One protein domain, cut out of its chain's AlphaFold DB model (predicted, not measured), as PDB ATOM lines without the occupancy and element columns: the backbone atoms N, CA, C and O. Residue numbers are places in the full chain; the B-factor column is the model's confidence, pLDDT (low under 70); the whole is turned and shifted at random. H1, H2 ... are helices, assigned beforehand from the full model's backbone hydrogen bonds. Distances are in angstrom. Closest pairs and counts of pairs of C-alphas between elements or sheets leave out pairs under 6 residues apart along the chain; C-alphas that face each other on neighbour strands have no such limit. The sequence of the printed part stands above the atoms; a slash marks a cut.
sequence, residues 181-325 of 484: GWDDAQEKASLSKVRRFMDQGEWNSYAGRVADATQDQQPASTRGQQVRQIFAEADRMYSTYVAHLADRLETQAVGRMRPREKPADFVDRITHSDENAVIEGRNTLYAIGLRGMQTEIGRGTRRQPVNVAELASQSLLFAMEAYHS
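What this domain is: This is residues 181 to 325 of the 484 residues of an uncharacterized protein of Nocardia terpenica (UniProt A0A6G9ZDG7). Long H3 forms the base; H1, H6 and H5 lie side by side in a row, H1 crossing H3 and H5 meeting it near its last residues, 245 to 249, while H2 folds back along its first part and H4 packs on residues 239 to 249. The printed part has 145 residues with six named helices, H1 to H6 in that order along the chain, which hold 106 of them, and no named strand; the class is all helix, and the whole is only just compact, close to loose, with a radius of gyration of the C-alphas of 17.1 A and spans of 54 by 41 by 25 A.

How they stand to each other: H1, residues 182 to 196, touches residues 230 to 238 of H3, residues 222 to 251, at a steep tilt of 61 degrees; their closest C-alphas, Ser 192 and Ala 234, are 4.6 A apart. H2, residues 200 to 212, forms a hairpin with H3, closest C-alphas Ala 211 and Gly 224, 4.8 A. H4, residues 263 to 273, touches H3, closest C-alphas Ala 243 and Pro 263, 5.4 A. H5, residues 275 to 298, and H6, residues 304 to 316, form a hairpin at a shallow tilt of 8 degrees, closest C-alphas Gly 289 and Ser 315, 4.8 A. Every O i to N i+4 pair is within hydrogen-bond range in H2 to H6, 9 of 11 in H1.

Where its parts are: C-alpha 182 begins H1 at (158.647, 252.949, 183.997); C-alpha 316 ends H6 at (174.665, 253.352, 185.120). H3 is 42.5 A long, H5 34.9 A.

The domain as a whole: The printed part has no cut. The H3 to H4 link is long. Residues 217 to 221 and 302 to 303 have pLDDT under 70.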
ATOM      1  N   GLY A 181     155.166 250.643 183.046       87.94
ATOM      2  CA  GLY A 181     156.404 249.884 183.283       87.94
ATOM      3  C   GLY A 181     157.645 250.728 183.600       87.94
ATOM      4  O   GLY A 181     158.687 250.157 183.913       87.94
ATOM      5  N   TRP A 182     157.554 252.065 183.571       88.75
ATOM      6  CA  TRP A 182     158.647 252.949 183.997       88.75
ATOM      7  C   TRP A 182     159.073 252.675 185.440       88.75
ATOM      8  O   TRP A 182     160.241 252.384 185.697       88.75
ATOM      9  N   ASP A 183     158.120 252.746 186.371       91.62
ATOM     10  CA  ASP A 183     158.396 252.577 187.798       91.62
ATOM     11  C   ASP A 183     158.981 251.192 188.084       91.62
ATOM     12  O   ASP A 183     159.966 251.099 188.807       91.62
ATOM     13  N   ASP A 184     158.462 250.144 187.440       91.81
ATOM     14  CA  ASP A 184     158.977 248.779 187.579       91.81
ATOM     15  C   ASP A 184     160.436 248.664 187.114       91.81
ATOM     16  O   ASP A 184     161.249 248.011 187.768       91.81
ATOM     17  N   ALA A 185     160.793 249.286 185.983       91.50
ATOM     18  CA  ALA A 185     162.164 249.273 185.473       91.50
ATOM     19  C   ALA A 185     163.127 249.995 186.431       91.50
ATOM     20  O   ALA A 185     164.208 249.485 186.732       91.50
ATOM     21  N   GLN A 186     162.715 251.157 186.941       94.12
ATOM     22  CA  GLN A 186     163.506 251.955 187.877       94.12
ATOM     23  C   GLN A 186     163.611 251.297 189.261       94.12
ATOM     24  O   GLN A 186     164.670 251.326 189.889       94.12
ATOM     25  N   GLU A 187     162.552 250.631 189.721       96.00
ATOM     26  CA  GLU A 187     162.554 249.862 190.964       96.00
ATOM     27  C   GLU A 187     163.546 248.693 190.876       96.00
ATOM     28  O   GLU A 187     164.416 248.569 191.741       96.00
ATOM     29  N   LYS A 188     163.525 247.908 189.789       96.00
ATOM     30  CA  LYS A 188     164.501 246.824 189.548       96.00
ATOM     31  C   LYS A 188     165.937 247.344 189.509       96.00
ATOM     32  O   LYS A 188     166.831 246.717 190.081       96.00
ATOM     33  N   ALA A 189     166.161 248.496 188.877       95.00
ATOM     34  CA  ALA A 189     167.467 249.144 188.845       95.00
ATOM     35  C   ALA A 189     167.953 249.526 190.250       95.00
ATOM     36  O   ALA A 189     169.076 249.184 190.624       95.00
ATOM     37  N   SER A 190     167.092 250.148 191.057       97.44
ATOM     38  CA  SER A 190     167.415 250.502 192.442       97.44
ATOM     39  C   SER A 190     167.692 249.265 193.314       97.44
ATOM     40  O   SER A 190     168.673 249.227 194.054       97.44
ATOM     41  N   LEU A 191     166.908 248.190 193.159       98.06
ATOM     42  CA  LEU A 191     167.105 246.919 193.863       98.06
ATOM     43  C   LEU A 191     168.396 246.206 193.441       98.06
ATOM     44  O   LEU A 191     169.039 245.564 194.271       98.06
ATOM     45  N   SER A 192     168.823 246.347 192.182       97.12
ATOM     46  CA  SER A 192     170.096 245.781 191.717       97.12
ATOM     47  C   SER A 192     171.305 246.371 192.462       97.12
ATOM     48  O   SER A 192     172.308 245.681 192.657       97.12
ATOM     49  N   LYS A 193     171.198 247.619 192.954       95.69
ATOM     50  CA  LYS A 193     172.209 248.250 193.817       95.69
ATOM     51  C   LYS A 193     172.292 247.552 195.173       95.69
ATOM     52  O   LYS A 193     173.389 247.250 195.625       95.69
ATOM     53  N   VAL A 194     171.150 247.243 195.792       97.56
ATOM     54  CA  VAL A 194     171.098 246.466 197.044       97.56
ATOM     55  C   VAL A 194     171.694 245.078 196.823       97.56
ATOM     56  O   VAL A 194     172.585 244.659 197.562       97.56
ATOM     57  N   ARG A 195     171.260 244.393 195.755       97.19
ATOM     58  CA  ARG A 195     171.756 243.067 195.371       97.19
ATOM     59  C   ARG A 195     173.275 243.029 195.246       97.19
ATOM     60  O   ARG A 195     173.875 242.045 195.671       97.19
ATOM     61  N   ARG A 196     173.892 244.059 194.662       95.00
ATOM     62  CA  ARG A 196     175.345 244.135 194.435       95.00
ATOM     63  C   ARG A 196     176.169 243.957 195.715       95.00
ATOM     64  O   ARG A 196     177.278 243.443 195.630       95.00
ATOM     65  N   PHE A 197     175.635 244.354 196.869       95.50
ATOM     66  CA  PHE A 197     176.329 244.314 198.162       95.50
ATOM     67  C   PHE A 197     175.750 243.266 199.127       95.50
ATOM     68  O   PHE A 197     175.940 243.342 200.341       95.50
ATOM     69  N   MET A 198     175.044 242.278 198.577       96.88
ATOM     70  CA  MET A 198     174.650 241.056 199.269       96.88
ATOM     71  C   MET A 198     175.302 239.852 198.600       96.88
ATOM     72  O   MET A 198     175.414 239.797 197.369       96.88
ATOM     73  N   ASP A 199     175.664 238.841 199.385       95.38
ATOM     74  CA  ASP A 199     175.909 237.531 198.790       95.38
ATOM     75  C   ASP A 199     174.589 236.908 198.281       95.38
ATOM     76  O   ASP A 199     173.484 237.400 198.536       95.38
ATOM     77  N   GLN A 200     174.683 235.831 197.495       95.38
ATOM     78  CA  GLN A 200     173.486 235.208 196.921       95.38
ATOM     79  C   GLN A 200     172.550 234.630 197.997       95.38
ATOM     80  O   GLN A 200     171.335 234.634 197.808       95.38
ATOM     81  N   GLY A 201     173.090 234.111 199.101       97.06
ATOM     82  CA  GLY A 201     172.305 233.551 200.198       97.06
ATOM     83  C   GLY A 201     171.534 234.632 200.949       97.06
ATOM     84  O   GLY A 201     170.326 234.493 201.148       97.06
ATOM     85  N   GLU A 202     172.203 235.732 201.294       97.25
ATOM     86  CA  GLU A 202     171.588 236.924 201.882       97.25
ATOM     87  C   GLU A 202     170.472 237.475 200.990       97.25
ATOM     88  O   GLU A 202     169.356 237.689 201.468       97.25
ATOM     89  N   TRP A 203     170.737 237.638 199.688       97.88
ATOM     90  CA  TRP A 203     169.746 238.137 198.734       97.88
ATOM     91  C   TRP A 203     168.527 237.221 198.626       97.88
ATOM     92  O   TRP A 203     167.392 237.688 198.711       97.88
ATOM     93  N   ASN A 204     168.746 235.912 198.474       97.81
ATOM     94  CA  ASN A 204     167.662 234.940 198.364       97.81
ATOM     95  C   ASN A 204     166.806 234.909 199.637       97.81
ATOM     96  O   ASN A 204     165.580 234.846 199.549       97.81
ATOM     97  N   SER A 205     167.444 234.976 200.808       97.62
ATOM     98  CA  SER A 205     166.758 235.050 202.100       97.62
ATOM     99  C   SER A 205     165.920 236.324 202.208       97.62
ATOM    100  O   SER A 205     164.734 236.265 202.536       97.62
ATOM    101  N   TYR A 206     166.500 237.477 201.860       97.75
ATOM    102  CA  TYR A 206     165.807 238.762 201.875       97.75
ATOM    103  C   TYR A 206     164.601 238.779 200.925       97.75
ATOM    104  O   TYR A 206     163.472 239.001 201.363       97.75
ATOM    105  N   ALA A 207     164.818 238.458 199.647       97.19
ATOM    106  CA  ALA A 207     163.775 238.405 198.625       97.19
ATOM    107  C   ALA A 207     162.668 237.396 198.975       97.19
ATOM    108  O   ALA A 207     161.486 237.667 198.766       97.19
ATOM    109  N   GLY A 208     163.049 236.240 199.533       96.25
ATOM    110  CA  GLY A 208     162.122 235.215 200.002       96.25
ATOM    111  C   GLY A 208     161.185 235.748 201.079       96.25
ATOM    112  O   GLY A 208     159.973 235.665 200.910       96.25
ATOM    113  N   ARG A 209     161.730 236.394 202.117       96.12
ATOM    114  CA  ARG A 209     160.938 236.980 203.212       96.12
ATOM    115  C   ARG A 209     159.970 238.059 202.728       96.12
ATOM    116  O   ARG A 209     158.828 238.077 203.180       96.12
ATOM    117  N   VAL A 210     160.402 238.933 201.814       95.19
ATOM    118  CA  VAL A 210     159.520 239.954 201.222       95.19
ATOM    119  C   VAL A 210     158.374 239.282 200.459       95.19
ATOM    120  O   VAL A 210     157.213 239.638 200.652       95.19
ATOM    121  N   ALA A 211     158.676 238.282 199.625       93.88
ATOM    122  CA  ALA A 211     157.663 237.570 198.853       93.88
ATOM    123  C   ALA A 211     156.683 236.784 199.738       93.88
ATOM    124  O   ALA A 211     155.474 236.877 199.529       93.88
ATOM    125  N   ASP A 212     157.180 236.052 200.736       92.19
ATOM    126  CA  ASP A 212     156.368 235.240 201.651       92.19
ATOM    127  C   ASP A 212     155.387 236.114 202.440       92.19
ATOM    128  O   ASP A 212     154.206 235.797 202.548       92.19
ATOM    129  N   ALA A 213     155.834 237.283 202.894       89.69
ATOM    130  CA  ALA A 213     154.998 238.241 203.613       89.69
ATOM    131  C   ALA A 213     153.917 238.929 202.752       89.69
ATOM    132  O   ALA A 213     153.056 239.641 203.277       89.69
ATOM    133  N   THR A 214     153.966 238.738 201.432       85.75
ATOM    134  CA  THR A 214     152.976 239.259 200.474       85.75
ATOM    135  C   THR A 214     152.059 238.170 199.923       85.75
ATOM    136  O   THR A 214     151.181 238.462 199.103       85.75
ATOM    137  N   GLN A 215     152.236 236.919 200.367       82.38
ATOM    138  CA  GLN A 215     151.292 235.851 200.070       82.38
ATOM    139  C   GLN A 215     149.958 236.170 200.751       82.38
ATOM    140  O   GLN A 215     149.890 236.408 201.955       82.38
ATOM    141  N   ASP A 216     148.881 236.196 199.964       73.50
ATOM    142  CA  ASP A 216     147.541 236.172 200.547       73.50
ATOM    143  C   ASP A 216     147.325 234.778 201.176       73.50
ATOM    144  O   ASP A 216     148.056 233.834 200.871       73.50
ATOM    145  N   GLN A 217     146.281 234.593 201.993       67.25
ATOM    146  CA  GLN A 217     145.919 233.268 202.539       67.25
ATOM    147  C   GLN A 217     145.681 232.194 201.455       67.25
ATOM    148  O   GLN A 217     145.553 231.013 201.770       67.25
ATOM    149  N   GLN A 218     145.621 232.585 200.177       59.47
ATOM    150  CA  GLN A 218     145.600 231.652 199.065       59.47
ATOM    151  C   GLN A 218     147.027 231.276 198.619       59.47
ATOM    152  O   GLN A 218     147.784 232.149 198.185       59.47
ATOM    153  N   PRO A 219     147.384 229.975 198.628       57.06
ATOM    154  CA  PRO A 219     148.754 229.476 198.435       57.06
ATOM    155  C   PRO A 219     149.357 229.696 197.032       57.06
ATOM    156  O   PRO A 219     150.483 229.279 196.771       57.06
ATOM    157  N   ALA A 220     148.646 230.377 196.131       59.88
ATOM    158  CA  ALA A 220     149.113 230.747 194.799       59.88
ATOM    159  C   ALA A 220     148.772 232.207 194.449       59.88
ATOM    160  O   ALA A 220     148.426 232.498 193.304       59.88
ATOM    161  N   SER A 221     148.823 233.133 195.419       65.94
ATOM    162  CA  SER A 221     148.546 234.537 195.105       65.94
ATOM    163  C   SER A 221     149.524 235.055 194.043       65.94
ATOM    164  O   SER A 221     150.745 234.871 194.118       65.94
ATOM    165  N   THR A 222     148.975 235.726 193.030       81.88
ATOM    166  CA  THR A 222     149.740 236.326 191.930       81.88
ATOM    167  C   THR A 222     150.744 237.361 192.441       81.88
ATOM    168  O   THR A 222     151.795 237.557 191.838       81.88
ATOM    169  N   ARG A 223     150.456 237.985 193.592       88.06
ATOM    170  CA  ARG A 223     151.292 239.013 194.217       88.06
ATOM    171  C   ARG A 223     152.642 238.467 194.680       88.06
ATOM    172  O   ARG A 223     153.669 239.013 194.294       88.06
ATOM    173  N   GLY A 224     152.666 237.370 195.441       89.69
ATOM    174  CA  GLY A 224     153.929 236.785 195.905       89.69
ATOM    175  C   GLY A 224     154.826 236.354 194.739       89.69
ATOM    176  O   GLY A 224     156.042 236.535 194.781       89.69
ATOM    177  N   GLN A 225     154.232 235.846 193.655       89.50
ATOM    178  CA  GLN A 225     154.961 235.507 192.428       89.50
ATOM    179  C   GLN A 225     155.526 236.748 191.724       89.50
ATOM    180  O   GLN A 225     156.683 236.729 191.310       89.50
ATOM    181  N   GLN A 226     154.755 237.837 191.646       90.62
ATOM    182  CA  GLN A 226     155.218 239.114 191.086       90.62
ATOM    183  C   GLN A 226     156.386 239.696 191.868       90.62
ATOM    184  O   GLN A 226     157.375 240.105 191.269       90.62
ATOM    185  N   VAL A 227     156.321 239.666 193.200       93.81
ATOM    186  CA  VAL A 227     157.431 240.112 194.049       93.81
ATOM    187  C   VAL A 227     158.681 239.280 193.771       93.81
ATOM    188  O   VAL A 227     159.741 239.840 193.500       93.81
ATOM    189  N   ARG A 228     158.575 237.943 193.735       94.62
ATOM    190  CA  ARG A 228     159.723 237.090 193.369       94.62
ATOM    191  C   ARG A 228     160.274 237.434 191.990       94.62
ATOM    192  O   ARG A 228     161.489 237.432 191.820       94.62
ATOM    193  N   GLN A 229     159.409 237.737 191.024       94.75
ATOM    194  CA  GLN A 229     159.832 238.134 189.686       94.75
ATOM    195  C   GLN A 229     160.612 239.457 189.702       94.75
ATOM    196  O   GLN A 229     161.686 239.512 189.108       94.75
ATOM    197  N   ILE A 230     160.144 240.483 190.423       95.25
ATOM    198  CA  ILE A 230     160.843 241.776 190.553       95.25
ATOM    199  C   ILE A 230     162.259 241.571 191.114       95.25
ATOM    200  O   ILE A 230     163.238 242.034 190.524       95.25
ATOM    201  N   PHE A 231     162.392 240.813 192.207       97.56
ATOM    202  CA  PHE A 231     163.695 240.527 192.817       97.56
ATOM    203  C   PHE A 231     164.586 239.649 191.927       97.56
ATOM    204  O   PHE A 231     165.792 239.882 191.837       97.56
ATOM    205  N   ALA A 232     164.018 238.662 191.229       96.75
ATOM    206  CA  ALA A 232     164.762 237.834 190.282       96.75
ATOM    207  C   ALA A 232     165.270 238.643 189.075       96.75
ATOM    208  O   ALA A 232     166.341 238.360 188.539       96.75
ATOM    209  N   GLU A 233     164.526 239.658 188.638       95.75
ATOM    210  CA  GLU A 233     164.948 240.556 187.564       95.75
ATOM    211  C   GLU A 233     166.040 241.529 188.021       95.75
ATOM    212  O   GLU A 233     167.001 241.732 187.277       95.75
ATOM    213  N   ALA A 234     165.971 242.052 189.250       96.62
ATOM    214  CA  ALA A 234     167.063 242.828 189.843       96.62
ATOM    215  C   ALA A 234     168.357 241.995 189.978       96.62
ATOM    216  O   ALA A 234     169.442 242.470 189.627       96.62
ATOM    217  N   ASP A 235     168.248 240.728 190.399       97.19
ATOM    218  CA  ASP A 235     169.374 239.781 190.448       97.19
ATOM    219  C   ASP A 235     169.955 239.499 189.060       97.19
ATOM    220  O   ASP A 235     171.170 239.539 188.850       97.19
ATOM    221  N   ARG A 236     169.083 239.283 188.071       95.38
ATOM    222  CA  ARG A 236     169.493 239.093 186.677       95.38
ATOM    223  C   ARG A 236     170.210 240.322 186.131       95.38
ATOM    224  O   ARG A 236     171.193 240.157 185.409       95.38
ATOM    225  N   MET A 237     169.737 241.523 186.457       93.88
ATOM    226  CA  MET A 237     170.355 242.777 186.030       93.88
ATOM    227  C   MET A 237     171.791 242.879 186.564       93.88
ATOM    228  O   MET A 237     172.720 243.077 185.780       93.88
ATOM    229  N   TYR A 238     171.992 242.624 187.862       95.00
ATOM    230  CA  TYR A 238     173.325 242.585 188.470       95.00
ATOM    231  C   TYR A 238     174.207 241.470 187.885       95.00
ATOM    232  O   TYR A 238     175.340 241.717 187.474       95.00
ATOM    233  N   SER A 239     173.684 240.250 187.773       94.06
ATOM    234  CA  SER A 239     174.428 239.104 187.233       94.06
ATOM    235  C   SER A 239     174.872 239.332 185.785       94.06
ATOM    236  O   SER A 239     175.991 238.987 185.409       94.06
ATOM    237  N   THR A 240     174.015 239.960 184.975       92.25
ATOM    238  CA  THR A 240     174.325 240.346 183.591       92.25
ATOM    239  C   THR A 240     175.420 241.411 183.555       92.25
ATOM    240  O   THR A 240     176.363 241.284 182.775       92.25
ATOM    241  N   TYR A 241     175.346 242.418 184.432       92.94
ATOM    242  CA  TYR A 241     176.393 243.429 184.597       92.94
ATOM    243  C   TYR A 241     177.764 242.793 184.873       92.94
ATOM    244  O   TYR A 241     178.728 243.052 184.148       92.94
ATOM    245  N   VAL A 242     177.841 241.916 185.876       93.94
ATOM    246  CA  VAL A 242     179.099 241.271 186.266       93.94
ATOM    247  C   VAL A 242     179.634 240.383 185.141       93.94
ATOM    248  O   VAL A 242     180.830 240.412 184.860       93.94
ATOM    249  N   ALA A 243     178.766 239.626 184.465       94.12
ATOM    250  CA  ALA A 243     179.165 238.771 183.350       94.12
ATOM    251  C   ALA A 243     179.773 239.571 182.187       94.12
ATOM    252  O   ALA A 243     180.803 239.177 181.645       94.12
ATOM    253  N   HIS A 244     179.182 240.714 181.829       93.88
ATOM    254  CA  HIS A 244     179.727 241.575 180.778       93.88
ATOM    255  C   HIS A 244     181.041 242.244 181.179       93.88
ATOM    256  O   HIS A 244     181.940 242.373 180.349       93.88
ATOM    257  N   LEU A 245     181.177 242.646 182.444       93.94
ATOM    258  CA  LEU A 245     182.432 243.195 182.944       93.94
ATOM    259  C   LEU A 245     183.544 242.136 182.946       93.94
ATOM    260  O   LEU A 245     184.652 242.427 182.505       93.94
ATOM    261  N   ALA A 246     183.240 240.904 183.357       93.75
ATOM    262  CA  ALA A 246     184.168 239.779 183.283       93.75
ATOM    263  C   ALA A 246     184.635 239.515 181.840       93.75
ATOM    264  O   ALA A 246     185.835 239.537 181.580       93.75
ATOM    265  N   ASP A 247     183.702 239.361 180.894       93.06
ATOM    266  CA  ASP A 247     184.008 239.158 179.466       93.06
ATOM    267  C   ASP A 247     184.886 240.288 178.898       93.06
ATOM    268  O   ASP A 247     185.841 240.059 178.145       93.06
ATOM    269  N   ARG A 248     184.621 241.531 179.321       92.81
ATOM    270  CA  ARG A 248     185.424 242.685 178.920       92.81
ATOM    271  C   ARG A 248     186.854 242.615 179.456       92.81
ATOM    272  O   ARG A 248     187.786 242.853 178.685       92.81
ATOM    273  N   LEU A 249     187.026 242.286 180.735       91.56
ATOM    274  CA  LEU A 249     188.339 242.163 181.375       91.56
ATOM    275  C   LEU A 249     189.167 241.022 180.769       91.56
ATOM    276  O   LEU A 249     190.372 241.183 180.554       91.56
ATOM    277  N   GLU A 250     188.524 239.905 180.418       91.38
ATOM    278  CA  GLU A 250     189.171 238.819 179.673       91.38
ATOM    279  C   GLU A 250     189.606 239.276 178.276       91.38
ATOM    280  O   GLU A 250     190.745 239.040 177.869       91.38
ATOM    281  N   THR A 251     188.737 239.996 177.558       89.06
ATOM    282  CA  THR A 251     189.037 240.535 176.220       89.06
ATOM    283  C   THR A 251     190.178 241.557 176.246       89.06
ATOM    284  O   THR A 251     190.962 241.640 175.301       89.06
ATOM    285  N   GLN A 252     190.313 242.327 177.328       86.44
ATOM    286  CA  GLN A 252     191.433 243.252 177.536       86.44
ATOM    287  C   GLN A 252     192.735 242.543 177.954       86.44
ATOM    288  O   GLN A 252     193.768 243.203 178.056       86.44
ATOM    289  N   ALA A 253     192.707 241.219 178.150       86.12
ATOM    290  CA  ALA A 253     193.826 240.401 178.613       86.12
ATOM    291  C   ALA A 253     194.399 240.834 179.978       86.12
ATOM    292  O   ALA A 253     195.570 240.590 180.264       86.12
ATOM    293  N   VAL A 254     193.566 241.444 180.828       82.75
ATOM    294  CA  VAL A 254     193.929 241.854 182.200       82.75
ATOM    295  C   VAL A 254     194.098 240.620 183.094       82.75
ATOM    296  O   VAL A 254     194.927 240.580 183.998       82.75
ATOM    297  N   GLY A 255     193.348 239.563 182.793       84.88
ATOM    298  CA  GLY A 255     193.453 238.258 183.421       84.88
ATOM    299  C   GLY A 255     192.641 237.224 182.650       84.88
ATOM    300  O   GLY A 255     191.974 237.543 181.668       84.88
ATOM    301  N   ARG A 256     192.702 235.970 183.099       90.31
ATOM    302  CA  ARG A 256     191.799 234.908 182.644       90.31
ATOM    303  C   ARG A 256     190.976 234.415 183.820       90.31
ATOM    304  O   ARG A 256     191.519 234.261 184.924       90.31
ATOM    305  N   MET A 257     189.697 234.173 183.577       92.50
ATOM    306  CA  MET A 257     188.828 233.513 184.532       92.50
ATOM    307  C   MET A 257     189.264 232.051 184.664       92.50
ATOM    308  O   MET A 257     189.569 231.369 183.678       92.50
ATOM    309  N   ARG A 258     189.373 231.566 185.900       94.12
ATOM    310  CA  ARG A 258     189.769 230.179 186.177       94.12
ATOM    311  C   ARG A 258     188.607 229.235 185.846       94.12
ATOM    312  O   ARG A 258     187.446 229.642 185.922       94.12
ATOM    313  N   PRO A 259     188.867 227.949 185.540       95.25
ATOM    314  CA  PRO A 259     187.790 226.976 185.392       95.25
ATOM    315  C   PRO A 259     186.884 226.972 186.632       95.25
ATOM    316  O   PRO A 259     187.374 226.796 187.745       95.25
ATOM    317  N   ARG A 260     185.569 227.137 186.426       93.38
ATOM    318  CA  ARG A 260     184.523 227.198 187.473       93.38
ATOM    319  C   ARG A 260     184.529 228.450 188.364       93.38
ATOM    320  O   ARG A 260     183.695 228.523 189.263       93.38
ATOM    321  N   GLU A 261     185.412 229.421 188.133       94.81
ATOM    322  CA  GLU A 261     185.334 230.727 188.803       94.81
ATOM    323  C   GLU A 261     184.064 231.448 188.336       94.81
ATOM    324  O   GLU A 261     183.743 231.449 187.145       94.81
ATOM    325  N   LYS A 262     183.301 232.015 189.275       95.19
ATOM    326  CA  LYS A 262     182.123 232.806 188.914       95.19
ATOM    327  C   LYS A 262     182.584 234.169 188.392       95.19
ATOM    328  O   LYS A 262     183.571 234.701 188.901       95.19
ATOM    329  N   PRO A 263     181.839 234.801 187.467       95.19
ATOM    330  CA  PRO A 263     182.165 236.145 186.993       95.19
ATOM    331  C   PRO A 263     182.356 237.174 188.118       95.19
ATOM    332  O   PRO A 263     183.226 238.030 188.009       95.19
ATOM    333  N   ALA A 264     181.580 237.080 189.206       92.62
ATOM    334  CA  ALA A 264     181.699 237.986 190.354       92.62
ATOM    335  C   ALA A 264     183.040 237.829 191.070       92.62
ATOM    336  O   ALA A 264     183.733 238.821 191.267       92.62
ATOM    337  N   ASP A 265     183.430 236.589 191.362       93.56
ATOM    338  CA  ASP A 265     184.702 236.268 192.013       93.56
ATOM    339  C   ASP A 265     185.887 236.692 191.128       93.56
ATOM    340  O   ASP A 265     186.883 237.221 191.617       93.56
ATOM    341  N   PHE A 266     185.760 236.523 189.805       94.81
ATOM    342  CA  PHE A 266     186.756 236.994 188.845       94.81
ATOM    343  C   PHE A 266     186.898 238.520 188.869       94.81
ATOM    344  O   PHE A 266     188.010 239.026 189.008       94.81
ATOM    345  N   VAL A 267     185.790 239.259 188.750       93.94
ATOM    346  CA  VAL A 267     185.798 240.730 188.781       93.94
ATOM    347  C   VAL A 267     186.342 241.244 190.111       93.94
ATOM    348  O   VAL A 267     187.151 242.170 190.109       93.94
ATOM    349  N   ASP A 268     185.949 240.643 191.234       92.56
ATOM    350  CA  ASP A 268     186.441 241.010 192.561       92.56
ATOM    351  C   ASP A 268     187.955 240.795 192.678       92.56
ATOM    352  O   ASP A 268     188.700 241.711 193.032       92.56
ATOM    353  N   ARG A 269     188.450 239.630 192.247       94.50
ATOM    354  CA  ARG A 269     189.887 239.337 192.202       94.50
ATOM    355  C   ARG A 269     190.658 240.348 191.355       94.50
ATOM    356  O   ARG A 269     191.727 240.788 191.773       94.50
ATOM    357  N   ILE A 270     190.145 240.703 190.175       93.94
ATOM    358  CA  ILE A 270     190.797 241.697 189.312       93.94
ATOM    359  C   ILE A 270     190.736 243.091 189.937       93.94
ATOM    360  O   ILE A 270     191.731 243.802 189.871       93.94
ATOM    361  N   THR A 271     189.637 243.456 190.604       91.38
ATOM    362  CA  THR A 271     189.512 244.742 191.313       91.38
ATOM    363  C   THR A 271     190.626 244.914 192.347       91.38
ATOM    364  O   THR A 271     191.233 245.976 192.411       91.38
ATOM    365  N   HIS A 272     190.967 243.854 193.085       90.69
ATOM    366  CA  HIS A 272     192.059 243.885 194.063       90.69
ATOM    367  C   HIS A 272     193.463 243.936 193.436       90.69
ATOM    368  O   HIS A 272     194.395 244.420 194.076       90.69
ATOM    369  N   SER A 273     193.650 243.421 192.214       91.56
ATOM    370  CA  SER A 273     194.967 243.387 191.557       91.56
ATOM    371  C   SER A 273     195.232 244.555 190.602       91.56
ATOM    372  O   SER A 273     196.382 244.944 190.425       91.56
ATOM    373  N   ASP A 274     194.189 245.069 189.949       92.81
ATOM    374  CA  ASP A 274     194.246 246.123 188.933       92.81
ATOM    375  C   ASP A 274     192.892 246.853 188.851       92.81
ATOM    376  O   ASP A 274     192.098 246.681 187.921       92.81
ATOM    377  N   GLU A 275     192.608 247.672 189.864       92.75
ATOM    378  CA  GLU A 275     191.380 248.469 189.943       92.75
ATOM    379  C   GLU A 275     191.192 249.374 188.714       92.75
ATOM    380  O   GLU A 275     190.083 249.509 188.192       92.75
ATOM    381  N   ASN A 276     192.280 249.946 188.189       93.00
ATOM    382  CA  ASN A 276     192.237 250.816 187.018       93.00
ATOM    383  C   ASN A 276     191.705 250.082 185.775       93.00
ATOM    384  O   ASN A 276     190.907 250.646 185.025       93.00
ATOM    385  N   ALA A 277     192.097 248.825 185.557       93.19
ATOM    386  CA  ALA A 277     191.549 248.019 184.469       93.19
ATOM    387  C   ALA A 277     190.043 247.751 184.632       93.19
ATOM    388  O   ALA A 277     189.298 247.772 183.646       93.19
ATOM    389  N   VAL A 278     189.571 247.556 185.867       94.12
ATOM    390  CA  VAL A 278     188.133 247.430 186.162       94.12
ATOM    391  C   VAL A 278     187.391 248.724 185.840       94.12
ATOM    392  O   VAL A 278     186.331 248.667 185.210       94.12
ATOM    393  N   ILE A 279     187.956 249.880 186.195       94.12
ATOM    394  CA  ILE A 279     187.397 251.195 185.852       94.12
ATOM    395  C   ILE A 279     187.378 251.396 184.325       94.12
ATOM    396  O   ILE A 279     186.366 251.839 183.785       94.12
ATOM    397  N   GLU A 280     188.426 250.997 183.594       94.38
ATOM    398  CA  GLU A 280     188.458 251.077 182.123       94.38
ATOM    399  C   GLU A 280     187.357 250.211 181.487       94.38
ATOM    400  O   GLU A 280     186.641 250.653 180.575       94.38
ATOM    401  N   GLY A 281     187.211 248.967 181.956       93.94
ATOM    402  CA  GLY A 281     186.174 248.042 181.497       93.94
ATOM    403  C   GLY A 281     184.769 248.605 181.727       93.94
ATOM    404  O   GLY A 281     183.944 248.616 180.808       93.94
ATOM    405  N   ARG A 282     184.539 249.161 182.919       94.75
ATOM    406  CA  ARG A 282     183.320 249.878 183.315       94.75
ATOM    407  C   ARG A 282     183.022 251.074 182.409       94.75
ATOM    408  O   ARG A 282     181.977 251.092 181.761       94.75
ATOM    409  N   ASN A 283     183.965 252.001 182.251       93.62
ATOM    410  CA  ASN A 283     183.808 253.182 181.398       93.62
ATOM    411  C   ASN A 283     183.514 252.817 179.935       93.62
ATOM    412  O   ASN A 283     182.726 253.486 179.262       93.62
ATOM    413  N   THR A 284     184.109 251.727 179.439       92.06
ATOM    414  CA  THR A 284     183.822 251.217 178.093       92.06
ATOM    415  C   THR A 284     182.378 250.722 177.971       92.06
ATOM    416  O   THR A 284     181.681 251.094 177.026       92.06
ATOM    417  N   LEU A 285     181.923 249.885 178.907       93.25
ATOM    418  CA  LEU A 285     180.570 249.320 178.885       93.25
ATOM    419  C   LEU A 285     179.503 250.395 179.109       93.25
ATOM    420  O   LEU A 285     178.482 250.378 178.421       93.25
ATOM    421  N   TYR A 286     179.781 251.380 179.968       93.56
ATOM    422  CA  TYR A 286     178.938 252.559 180.146       93.56
ATOM    423  C   TYR A 286     178.739 253.298 178.816       93.56
ATOM    424  O   TYR A 286     177.607 253.460 178.364       93.56
ATOM    425  N   ALA A 287     179.821 253.640 178.106       90.50
ATOM    426  CA  ALA A 287     179.732 254.325 176.813       90.50
ATOM    427  C   ALA A 287     178.962 253.521 175.742       90.50
ATOM    428  O   ALA A 287     178.252 254.106 174.918       90.50
ATOM    429  N   ILE A 288     179.081 252.186 175.739       89.81
ATOM    430  CA  ILE A 288     178.303 251.318 174.841       89.81
ATOM    431  C   ILE A 288     176.811 251.376 175.189       89.81
ATOM    432  O   ILE A 288     175.979 251.525 174.290       89.81
ATOM    433  N   GLY A 289     176.479 251.296 176.476       91.00
ATOM    434  CA  GLY A 289     175.108 251.400 176.959       91.00
ATOM    435  C   GLY A 289     174.452 252.733 176.589       91.00
ATOM    436  O   GLY A 289     173.371 252.744 175.996       91.00
ATOM    437  N   LEU A 290     175.165 253.845 176.785       89.25
ATOM    438  CA  LEU A 290     174.702 255.178 176.393       89.25
ATOM    439  C   LEU A 290     174.469 255.323 174.882       89.25
ATOM    440  O   LEU A 290     173.493 255.934 174.443       89.25
ATOM    441  N   ARG A 291     175.333 254.728 174.049       88.75
ATOM    442  CA  ARG A 291     175.105 254.675 172.596       88.75
ATOM    443  C   ARG A 291     173.829 253.898 172.263       88.75
ATOM    444  O   ARG A 291     173.084 254.289 171.359       88.75
ATOM    445  N   GLY A 292     173.590 252.796 172.969       89.00
ATOM    446  CA  GLY A 292     172.360 252.018 172.881       89.00
ATOM    447  C   GLY A 292     171.126 252.853 173.207       89.00
ATOM    448  O   GLY A 292     170.178 252.874 172.424       89.00
ATOM    449  N   MET A 293     171.190 253.607 174.304       88.56
ATOM    450  CA  MET A 293     170.159 254.551 174.729       88.56
ATOM    451  C   MET A 293     169.861 255.588 173.636       88.56
ATOM    452  O   MET A 293     168.715 255.731 173.219       88.56
ATOM    453  N   GLN A 294     170.887 256.244 173.083       84.75
ATOM    454  CA  GLN A 294     170.721 257.224 172.002       84.75
ATOM    455  C   GLN A 294     170.101 256.610 170.737       84.75
ATOM    456  O   GLN A 294     169.289 257.245 170.063       84.75
ATOM    457  N   THR A 295     170.485 255.373 170.413       86.88
ATOM    458  CA  THR A 295     169.923 254.634 169.275       86.88
ATOM    459  C   THR A 295     168.435 254.377 169.486       86.88
ATOM    460  O   THR A 295     167.648 254.560 168.562       86.88
ATOM    461  N   GLU A 296     168.039 253.985 170.697       87.38
ATOM    462  CA  GLU A 296     166.636 253.762 171.037       87.38
ATOM    463  C   GLU A 296     165.834 255.069 171.030       87.38
ATOM    464  O   GLU A 296     164.720 255.091 170.505       87.38
ATOM    465  N   ILE A 297     166.422 256.176 171.501       83.81
ATOM    466  CA  ILE A 297     165.806 257.507 171.413       83.81
ATOM    467  C   ILE A 297     165.510 257.878 169.951       83.81
ATOM    468  O   ILE A 297     164.425 258.361 169.631       83.81
ATOM    469  N   GLY A 298     166.453 257.615 169.043       84.25
ATOM    470  CA  GLY A 298     166.290 257.911 167.618       84.25
ATOM    471  C   GLY A 298     165.214 257.081 166.906       84.25
ATOM    472  O   GLY A 298     164.789 257.464 165.819       84.25
ATOM    473  N   ARG A 299     164.757 255.960 167.486       85.06
ATOM    474  CA  ARG A 299     163.752 255.078 166.862       85.06
ATOM    475  C   ARG A 299     162.310 255.570 166.998       85.06
ATOM    476  O   ARG A 299     161.464 255.087 166.253       85.06
ATOM    477  N   GLY A 300     162.003 256.482 167.925       76.44
ATOM    478  CA  GLY A 300     160.671 257.100 168.004       76.44
ATOM    479  C   GLY A 300     159.513 256.156 168.383       76.44
ATOM    480  O   GLY A 300     158.376 256.410 167.988       76.44
ATOM    481  N   THR A 301     159.757 255.026 169.063       72.00
ATOM    482  CA  THR A 301     158.709 254.009 169.316       72.00
ATOM    483  C   THR A 301     157.839 254.327 170.540       72.00
ATOM    484  O   THR A 301     158.277 254.980 171.478       72.00
ATOM    485  N   ARG A 302     156.606 253.796 170.622       63.06
ATOM    486  CA  ARG A 302     155.756 253.968 171.827       63.06
ATOM    487  C   ARG A 302     156.358 253.364 173.111       63.06
ATOM    488  O   ARG A 302     156.064 253.854 174.194       63.06
ATOM    489  N   ARG A 303     157.191 252.316 173.006       65.06
ATOM    490  CA  ARG A 303     157.922 251.706 174.143       65.06
ATOM    491  C   ARG A 303     159.247 252.411 174.458       65.06
ATOM    492  O   ARG A 303     159.913 252.046 175.424       65.06
ATOM    493  N   GLN A 304     159.618 253.418 173.668       77.88
ATOM    494  CA  GLN A 304     160.903 254.100 173.754       77.88
ATOM    495  C   GLN A 304     161.246 254.560 175.171       77.88
ATOM    496  O   GLN A 304     162.340 254.229 175.604       77.88
ATOM    497  N   PRO A 305     160.379 255.238 175.948       79.38
ATOM    498  CA  PRO A 305     160.844 255.778 177.222       79.38
ATOM    499  C   PRO A 305     161.183 254.685 178.245       79.38
ATOM    500  O   PRO A 305     162.115 254.857 179.017       79.38
ATOM    501  N   VAL A 306     160.478 253.546 178.229       81.44
ATOM    502  CA  VAL A 306     160.766 252.413 179.128       81.44
ATOM    503  C   VAL A 306     162.074 251.740 178.728       81.44
ATOM    504  O   VAL A 306     162.938 251.540 179.574       81.44
ATOM    505  N   ASN A 307     162.257 251.464 177.432       86.62
ATOM    506  CA  ASN A 307     163.499 250.880 176.925       86.62
ATOM    507  C   ASN A 307     164.697 251.800 177.194       86.62
ATOM    508  O   ASN A 307     165.761 251.336 177.588       86.62
ATOM    509  N   VAL A 308     164.530 253.108 176.988       85.19
ATOM    510  CA  VAL A 308     165.566 254.118 177.239       85.19
ATOM    511  C   VAL A 308     165.887 254.189 178.731       85.19
ATOM    512  O   VAL A 308     167.063 254.195 179.072       85.19
ATOM    513  N   ALA A 309     164.889 254.139 179.618       86.19
ATOM    514  CA  ALA A 309     165.105 254.108 181.064       86.19
ATOM    515  C   ALA A 309     165.807 252.835 181.540       86.19
ATOM    516  O   ALA A 309     166.729 252.910 182.349       86.19
ATOM    517  N   GLU A 310     165.420 251.673 181.014       88.50
ATOM    518  CA  GLU A 310     166.090 250.409 181.314       88.50
ATOM    519  C   GLU A 310     167.549 250.432 180.834       88.50
ATOM    520  O   GLU A 310     168.449 250.046 181.580       88.50
ATOM    521  N   LEU A 311     167.804 250.934 179.621       89.94
ATOM    522  CA  LEU A 311     169.158 251.100 179.092       89.94
ATOM    523  C   LEU A 311     169.970 252.105 179.910       89.94
ATOM    524  O   LEU A 311     171.134 251.828 180.183       89.94
ATOM    525  N   ALA A 312     169.383 253.232 180.317       89.19
ATOM    526  CA  ALA A 312     170.030 254.222 181.173       89.19
ATOM    527  C   ALA A 312     170.451 253.580 182.501       89.19
ATOM    528  O   ALA A 312     171.636 253.560 182.829       89.19
ATOM    529  N   SER A 313     169.511 252.940 183.202       90.75
ATOM    530  CA  SER A 313     169.763 252.217 184.451       90.75
ATOM    531  C   SER A 313     170.830 251.127 184.311       90.75
ATOM    532  O   SER A 313     171.727 251.019 185.147       90.75
ATOM    533  N   GLN A 314     170.773 250.328 183.241       90.50
ATOM    534  CA  GLN A 314     171.761 249.274 182.993       90.50
ATOM    535  C   GLN A 314     173.134 249.834 182.625       90.50
ATOM    536  O   GLN A 314     174.147 249.247 182.991       90.50
ATOM    537  N   SER A 315     173.187 250.978 181.947       91.31
ATOM    538  CA  SER A 315     174.441 251.680 181.665       91.31
ATOM    539  C   SER A 315     175.057 252.203 182.961       91.31
ATOM    540  O   SER A 315     176.249 252.010 183.192       91.31
ATOM    541  N   LEU A 316     174.242 252.789 183.839       92.00
ATOM    542  CA  LEU A 316     174.665 253.352 185.120       92.00
ATOM    543  C   LEU A 316     175.230 252.307 186.093       92.00
ATOM    544  O   LEU A 316     176.083 252.653 186.899       92.00
ATOM    545  N   LEU A 317     174.876 251.023 185.955       91.00
ATOM    546  CA  LEU A 317     175.560 249.934 186.674       91.00
ATOM    547  C   LEU A 317     177.069 249.873 186.371       91.00
ATOM    548  O   LEU A 317     177.857 249.452 187.223       91.00
ATOM    549  N   PHE A 318     177.471 250.280 185.164       92.44
ATOM    550  CA  PHE A 318     178.871 250.379 184.751       92.44
ATOM    551  C   PHE A 318     179.495 251.735 185.052       92.44
ATOM    552  O   PHE A 318     180.717 251.825 185.045       92.44
ATOM    553  N   ALA A 319     178.709 252.768 185.335       89.94
ATOM    554  CA  ALA A 319     179.264 254.023 185.803       89.94
ATOM    555  C   ALA A 319     179.846 253.837 187.218       89.94
ATOM    556  O   ALA A 319     179.332 253.074 188.043       89.94
ATOM    557  N   MET A 320     180.965 254.501 187.495       81.50
ATOM    558  CA  MET A 320     181.518 254.544 188.847       81.50
ATOM    559  C   MET A 320     180.568 255.345 189.733       81.50
ATOM    560  O   MET A 320     180.119 256.395 189.313       81.50
ATOM    561  N   GLU A 321     180.238 254.841 190.925       78.12
ATOM    562  CA  GLU A 321     179.557 255.622 191.977       78.12
ATOM    563  C   GLU A 321     178.161 256.207 191.625       78.12
ATOM    564  O   GLU A 321     177.603 256.965 192.411       78.12
ATOM    565  N   ALA A 322     177.536 255.825 190.508       85.81
ATOM    566  CA  ALA A 322     176.309 256.478 190.048       85.81
ATOM    567  C   ALA A 322     175.018 256.015 190.754       85.81
ATOM    568  O   ALA A 322     174.929 254.898 191.284       85.81
ATOM    569  N   TYR A 323     173.989 256.867 190.677       91.56
ATOM    570  CA  TYR A 323     172.598 256.499 190.951       91.56
ATOM    571  C   TYR A 323     171.996 255.779 189.743       91.56
ATOM    572  O   TYR A 323     172.095 256.277 188.627       91.56
ATOM    573  N   HIS A 324     171.386 254.613 189.945       93.69
ATOM    574  CA  HIS A 324     170.878 253.740 188.882       93.69
ATOM    575  C   HIS A 324     169.414 254.015 188.511       93.69
ATOM    576  O   HIS A 324     168.928 253.478 187.512       93.69
ATOM    577  N   SER A 325     168.699 254.813 189.303       94.69
ATOM    578  CA  SER A 325     167.295 255.150 189.089       94.69
ATOM    579  C   SER A 325     167.041 256.656 189.114       94.69
ATOM    580  O   SER A 325     167.689 257.421 189.835       94.69
TER     581      SER A 325